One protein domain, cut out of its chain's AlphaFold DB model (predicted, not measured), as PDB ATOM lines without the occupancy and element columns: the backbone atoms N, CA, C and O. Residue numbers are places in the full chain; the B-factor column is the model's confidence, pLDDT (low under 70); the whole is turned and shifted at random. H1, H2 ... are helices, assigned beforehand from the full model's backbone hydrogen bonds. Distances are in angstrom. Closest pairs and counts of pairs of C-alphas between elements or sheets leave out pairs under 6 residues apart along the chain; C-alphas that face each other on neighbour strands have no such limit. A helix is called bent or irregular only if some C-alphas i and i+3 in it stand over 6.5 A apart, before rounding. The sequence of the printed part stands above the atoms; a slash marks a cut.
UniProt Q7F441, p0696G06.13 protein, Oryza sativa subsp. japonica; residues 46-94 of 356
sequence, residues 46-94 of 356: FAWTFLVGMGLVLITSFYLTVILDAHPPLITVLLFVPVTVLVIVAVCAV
ATOM      1  N   PHE A  46     161.952 249.197 212.725       77.31
ATOM      2  CA  PHE A  46     163.392 248.958 212.641       77.31
ATOM      3  C   PHE A  46     164.028 249.628 211.413       77.31
ATOM      4  O   PHE A  46     165.057 250.294 211.534       77.31
ATOM      5  N   ALA A  47     163.387 249.524 210.242       80.38
ATOM      6  CA  ALA A  47     163.861 250.169 209.018       80.38
ATOM      7  C   ALA A  47     163.914 251.703 209.148       80.38
ATOM      8  O   ALA A  47     164.896 252.319 208.738       80.38
ATOM      9  N   TRP A  48     162.907 252.316 209.777       82.94
ATOM     10  CA  TRP A  48     162.893 253.760 210.029       82.94
ATOM     11  C   TRP A  48     163.975 254.193 211.016       82.94
ATOM     12  O   TRP A  48     164.707 255.138 210.732       82.94
ATOM     13  N   THR A  49     164.141 253.481 212.135       81.25
ATOM     14  CA  THR A  49     165.203 253.801 213.104       81.25
ATOM     15  C   THR A  49     166.595 253.665 212.495       81.25
ATOM     16  O   THR A  49     167.475 254.472 212.786       81.25
ATOM     17  N   PHE A  50     166.787 252.687 211.606       84.12
ATOM     18  CA  PHE A  50     168.053 252.483 210.913       84.12
ATOM     19  C   PHE A  50     168.342 253.600 209.904       84.12
ATOM     20  O   PHE A  50     169.455 254.118 209.876       84.12
ATOM     21  N   LEU A  51     167.343 254.022 209.119       85.44
ATOM     22  CA  LEU A  51     167.491 255.130 208.168       85.44
ATOM     23  C   LEU A  51     167.770 256.465 208.871       85.44
ATOM     24  O   LEU A  51     168.654 257.200 208.438       85.44
ATOM     25  N   VAL A  52     167.075 256.752 209.978       85.12
ATOM     26  CA  VAL A  52     167.321 257.962 210.782       85.12
ATOM     27  C   VAL A  52     168.712 257.918 211.416       85.12
ATOM     28  O   VAL A  52     169.444 258.903 211.347       85.12
ATOM     29  N   GLY A  53     169.114 256.770 211.972       87.12
ATOM     30  CA  GLY A  53     170.445 256.590 212.557       87.12
ATOM     31  C   GLY A  53     171.568 256.770 211.533       87.12
ATOM     32  O   GLY A  53     172.495 257.540 211.769       87.12
ATOM     33  N   MET A  54     171.458 256.128 210.366       86.44
ATOM     34  CA  MET A  54     172.432 256.280 209.279       86.44
ATOM     35  C   MET A  54     172.482 257.717 208.748       86.44
ATOM     36  O   MET A  54     173.568 258.232 208.496       86.44
ATOM     37  N   GLY A  55     171.332 258.387 208.627       84.81
ATOM     38  CA  GLY A  55     171.271 259.796 208.236       84.81
ATOM     39  C   GLY A  55     172.007 260.708 209.220       84.81
ATOM     40  O   GLY A  55     172.811 261.536 208.801       84.81
ATOM     41  N   LEU A  56     171.805 260.512 210.526       84.94
ATOM     42  CA  LEU A  56     172.478 261.299 211.564       84.94
ATOM     43  C   LEU A  56     174.004 261.096 211.546       84.94
ATOM     44  O   LEU A  56     174.757 262.057 211.701       84.94
ATOM     45  N   VAL A  57     174.469 259.863 211.313       87.06
ATOM     46  CA  VAL A  57     175.905 259.541 211.203       87.06
ATOM     47  C   VAL A  57     176.536 260.212 209.980       87.06
ATOM     48  O   VAL A  57     177.627 260.763 210.075       87.06
ATOM     49  N   LEU A  58     175.845 260.227 208.837       84.44
ATOM     50  CA  LEU A  58     176.347 260.903 207.637       84.44
ATOM     51  C   LEU A  58     176.388 262.425 207.810       84.44
ATOM     52  O   LEU A  58     177.363 263.056 207.410       84.44
ATOM     53  N   ILE A  59     175.367 263.005 208.448       84.06
ATOM     54  CA  ILE A  59     175.323 264.441 208.743       84.06
ATOM     55  C   ILE A  59     176.461 264.823 209.698       84.06
ATOM     56  O   ILE A  59     177.190 265.770 209.426       84.06
ATOM     57  N   THR A  60     176.650 264.074 210.787       85.50
ATOM     58  CA  THR A  60     177.725 264.339 211.761       85.50
ATOM     59  C   THR A  60     179.112 264.153 211.152       85.50
ATOM     60  O   THR A  60     179.965 265.014 211.340       85.50
ATOM     61  N   SER A  61     179.324 263.102 210.353       85.56
ATOM     62  CA  SER A  61     180.576 262.908 209.616       85.56
ATOM     63  C   SER A  61     180.862 264.072 208.668       85.56
ATOM     64  O   SER A  61     181.993 264.543 208.623       85.56
ATOM     65  N   PHE A  62     179.855 264.554 207.934       81.31
ATOM     66  CA  PHE A  62     180.015 265.682 207.019       81.31
ATOM     67  C   PHE A  62     180.340 266.982 207.763       81.31
ATOM     68  O   PHE A  62     181.259 267.692 207.369       81.31
ATOM     69  N   TYR A  63     179.650 267.269 208.874       81.19
ATOM     70  CA  TYR A  63     179.965 268.424 209.721       81.19
ATOM     71  C   TYR A  63     181.396 268.373 210.261       81.19
ATOM     72  O   TYR A  63     182.077 269.392 210.245       81.19
ATOM     73  N   LEU A  64     181.872 267.201 210.688       83.44
ATOM     74  CA  LEU A  64     183.254 267.038 211.140       83.44
ATOM     75  C   LEU A  64     184.253 267.298 210.009       83.44
ATOM     76  O   LEU A  64     185.242 267.986 210.228       83.44
ATOM     77  N   THR A  65     183.977 266.823 208.790       80.62
ATOM     78  CA  THR A  65     184.819 267.126 207.621       80.62
ATOM     79  C   THR A  65     184.841 268.623 207.300       80.62
ATOM     80  O   THR A  65     185.894 269.153 206.977       80.62
ATOM     81  N   VAL A  66     183.704 269.313 207.425       78.88
ATOM     82  CA  VAL A  66     183.600 270.761 207.173       78.88
ATOM     83  C   VAL A  66     184.299 271.595 208.250       78.88
ATOM     84  O   VAL A  66     184.848 272.639 207.926       78.88
ATOM     85  N   ILE A  67     184.278 271.161 209.514       77.94
ATOM     86  CA  ILE A  67     184.920 271.872 210.635       77.94
ATOM     87  C   ILE A  67     186.442 271.671 210.635       77.94
ATOM     88  O   ILE A  67     187.174 272.573 211.027       77.94
ATOM     89  N   LEU A  68     186.919 270.496 210.210       79.69
ATOM     90  CA  LEU A  68     188.350 270.177 210.162       79.69
ATOM     91  C   LEU A  68     189.070 270.774 208.945       79.69
ATOM     92  O   LEU A  68     190.298 270.820 208.936       79.69
ATOM     93  N   ASP A  69     188.334 271.224 207.930       78.81
ATOM     94  CA  ASP A  69     188.910 271.936 206.793       78.81
ATOM     95  C   ASP A  69     188.918 273.441 207.097       78.81
ATOM     96  O   ASP A  69     187.872 274.046 207.330       78.81
ATOM     97  N   ALA A  70     190.100 274.059 207.133       67.62
ATOM     98  CA  ALA A  70     190.286 275.422 207.644       67.62
ATOM     99  C   ALA A  70     189.565 276.510 206.818       67.62
ATOM    100  O   ALA A  70     189.415 277.636 207.286       67.62
ATOM    101  N   HIS A  71     189.077 276.187 205.615       71.88
ATOM    102  CA  HIS A  71     188.241 277.072 204.805       71.88
ATOM    103  C   HIS A  71     187.258 276.281 203.928       71.88
ATOM    104  O   HIS A  71     187.540 276.042 202.749       71.88
ATOM    105  N   PRO A  72     186.065 275.912 204.430       71.75
ATOM    106  CA  PRO A  72     185.040 275.373 203.557       71.75
ATOM    107  C   PRO A  72     184.600 276.466 202.565       71.75
ATOM    108  O   PRO A  72     184.342 277.606 202.971       71.75
ATOM    109  N   PRO A  73     184.496 276.165 201.259       78.31
ATOM    110  CA  PRO A  73     184.019 277.140 200.289       78.31
ATOM    111  C   PRO A  73     182.605 277.596 200.673       78.31
ATOM    112  O   PRO A  73     181.744 276.771 200.952       78.31
ATOM    113  N   LEU A  74     182.318 278.902 200.638       77.81
ATOM    114  CA  LEU A  74     181.000 279.479 200.986       77.81
ATOM    115  C   LEU A  74     179.808 278.734 200.350       77.81
ATOM    116  O   LEU A  74     178.730 278.647 200.935       77.81
ATOM    117  N   ILE A  75     180.025 278.150 199.172       81.69
ATOM    118  CA  ILE A  75     179.059 277.358 198.410       81.69
ATOM    119  C   ILE A  75     178.612 276.091 199.163       81.69
ATOM    120  O   ILE A  75     177.423 275.771 199.132       81.69
ATOM    121  N   THR A  76     179.502 275.373 199.861       77.62
ATOM    122  CA  THR A  76     179.112 274.160 200.606       77.62
ATOM    123  C   THR A  76     178.253 274.500 201.814       77.62
ATOM    124  O   THR A  76     177.267 273.812 202.061       77.62
ATOM    125  N   VAL A  77     178.551 275.596 202.514       80.56
ATOM    126  CA  VAL A  77     177.723 276.069 203.634       80.56
ATOM    127  C   VAL A  77     176.327 276.470 203.141       80.56
ATOM    128  O   VAL A  77     175.321 276.057 203.722       80.56
ATOM    129  N   LEU A  78     176.246 277.201 202.024       83.94
ATOM    130  CA  LEU A  78     174.987 277.726 201.481       83.94
ATOM    131  C   LEU A  78     174.065 276.630 200.920       83.94
ATOM    132  O   LEU A  78     172.845 276.748 201.012       83.94
ATOM    133  N   LEU A  79     174.633 275.540 200.392       81.25
ATOM    134  CA  LEU A  79     173.869 274.369 199.948       81.25
ATOM    135  C   LEU A  79     173.440 273.456 201.102       81.25
ATOM    136  O   LEU A  79     172.437 272.754 200.980       81.25
ATOM    137  N   PHE A  80     174.164 273.457 202.221       80.19
ATOM    138  CA  PHE A  80     173.920 272.499 203.297       80.19
ATOM    139  C   PHE A  80     172.847 272.952 204.291       80.19
ATOM    140  O   PHE A  80     172.032 272.138 204.724       80.19
ATOM    141  N   VAL A  81     172.782 274.250 204.597       83.94
ATOM    142  CA  VAL A  81     171.746 274.833 205.469       83.94
ATOM    143  C   VAL A  81     170.307 274.496 205.025       83.94
ATOM    144  O   VAL A  81     169.524 274.052 205.863       83.94
ATOM    145  N   PRO A  82     169.903 274.633 203.746       83.88
ATOM    146  CA  PRO A  82     168.539 274.282 203.347       83.88
ATOM    147  C   PRO A  82     168.267 272.775 203.440       83.88
ATOM    148  O   PRO A  82     167.154 272.376 203.778       83.88
ATOM    149  N   VAL A  83     169.273 271.927 203.191       83.50
ATOM    150  CA  VAL A  83     169.132 270.466 203.282       83.50
ATOM    151  C   VAL A  83     168.948 270.027 204.733       83.50
ATOM    152  O   VAL A  83     168.063 269.220 205.016       83.50
ATOM    153  N   THR A  84     169.719 270.581 205.672       81.75
ATOM    154  CA  THR A  84     169.565 270.259 207.100       81.75
ATOM    155  C   THR A  84     168.233 270.744 207.649       81.75
ATOM    156  O   THR A  84     167.559 269.985 208.345       81.75
ATOM    157  N   VAL A  85     167.792 271.950 207.276       86.62
ATOM    158  CA  VAL A  85     166.460 272.456 207.639       86.62
ATOM    159  C   VAL A  85     165.360 271.540 207.095       86.62
ATOM    160  O   VAL A  85     164.436 271.201 207.832       86.62
ATOM    161  N   LEU A  86     165.471 271.063 205.852       85.19
ATOM    162  CA  LEU A  86     164.481 270.161 205.253       85.19
ATOM    163  C   LEU A  86     164.429 268.803 205.973       85.19
ATOM    164  O   LEU A  86     163.338 268.290 206.234       85.19
ATOM    165  N   VAL A  87     165.582 268.251 206.369       83.38
ATOM    166  CA  VAL A  87     165.652 267.023 207.182       83.38
ATOM    167  C   VAL A  87     165.019 267.237 208.557       83.38
ATOM    168  O   VAL A  87     164.221 266.406 208.988       83.38
ATOM    169  N   ILE A  88     165.308 268.355 209.230       84.50
ATOM    170  CA  ILE A  88     164.717 268.677 210.538       84.50
ATOM    171  C   ILE A  88     163.196 268.819 210.417       84.50
ATOM    172  O   ILE A  88     162.470 268.225 211.211       84.50
ATOM    173  N   VAL A  89     162.694 269.531 209.404       87.25
ATOM    174  CA  VAL A  89     161.248 269.676 209.159       87.25
ATOM    175  C   VAL A  89     160.596 268.320 208.885       87.25
ATOM    176  O   VAL A  89     159.532 268.042 209.436       87.25
ATOM    177  N   ALA A  90     161.233 267.446 208.100       83.62
ATOM    178  CA  ALA A  90     160.726 266.099 207.840       83.62
ATOM    179  C   ALA A  90     160.679 265.241 209.117       83.62
ATOM    180  O   ALA A  90     159.677 264.571 209.371       83.62
ATOM    181  N   VAL A  91     161.720 265.294 209.955       83.31
ATOM    182  CA  VAL A  91     161.753 264.594 211.249       83.31
ATOM    183  C   VAL A  91     160.673 265.141 212.184       83.31
ATOM    184  O   VAL A  91     159.918 264.360 212.764       83.31
ATOM    185  N   CYS A  92     160.531 266.464 212.279       82.56
ATOM    186  CA  CYS A  92     159.489 267.110 213.073       82.56
ATOM    187  C   CYS A  92     158.085 266.733 212.584       82.56
ATOM    188  O   CYS A  92     157.238 266.408 213.406       82.56
ATOM    189  N   ALA A  93     157.834 266.693 211.273       83.69
ATOM    190  CA  ALA A  93     156.534 266.311 210.717       83.69
ATOM    191  C   ALA A  93     156.166 264.844 211.005       83.69
ATOM    192  O   ALA A  93     155.000 264.533 211.239       83.69
ATOM    193  N   VAL A  94     157.151 263.939 211.028       81.56
ATOM    194  CA  VAL A  94     156.932 262.518 211.352       81.56
ATOM    195  C   VAL A  94     156.732 262.308 212.855       81.56
ATOM    196  O   VAL A  94     155.941 261.454 213.262       81.56
TER     197      VAL A  94
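This is residues 46 to 94 of the 356 residues of the protein "p0696G06.13 protein" of Oryza sativa subsp. japonica (UniProt Q7F441). Two long helices, H1 then H2, stand side by side as a narrow, loose U: the chain turns at residues 69 to 73 and folds back, with a gap left between the helices. At one end residues 46 to 51 of H1 stick out, and at the other the turn does, with residues 67 to 75 free. The printed part has 49 residues, 44 of them in the two helices, with no named strand: all helix. It is a loose rod, with radius of gyration of the C-alphas 12.6 A and spans of 38 by 18 by 10 A.

H1, residues 46 to 68, is 32.9 A long and begins at C-alpha 46 (163.392, 248.958, 212.641). H2, residues 74 to 94, is 31.2 A long and ends at C-alpha 94 (156.932, 262.518, 211.352).

H1 and H2 are near each other, with 10 pairs of C-alphas within 10 A and the closest at 8.3 A. In H1 every O i to N i+4 pair is within hydrogen-bond range; in H2, 15 of 17 are. H2 is neither bent nor irregular, but only just: C-alphas 79 and 82 are 6.3 A apart.

The two farthest C-alphas, of Phe 46 and His 71, are 38.3 A apart. The link is tight, and the printed part has no cut. Residue 70 is under pLDDT 70.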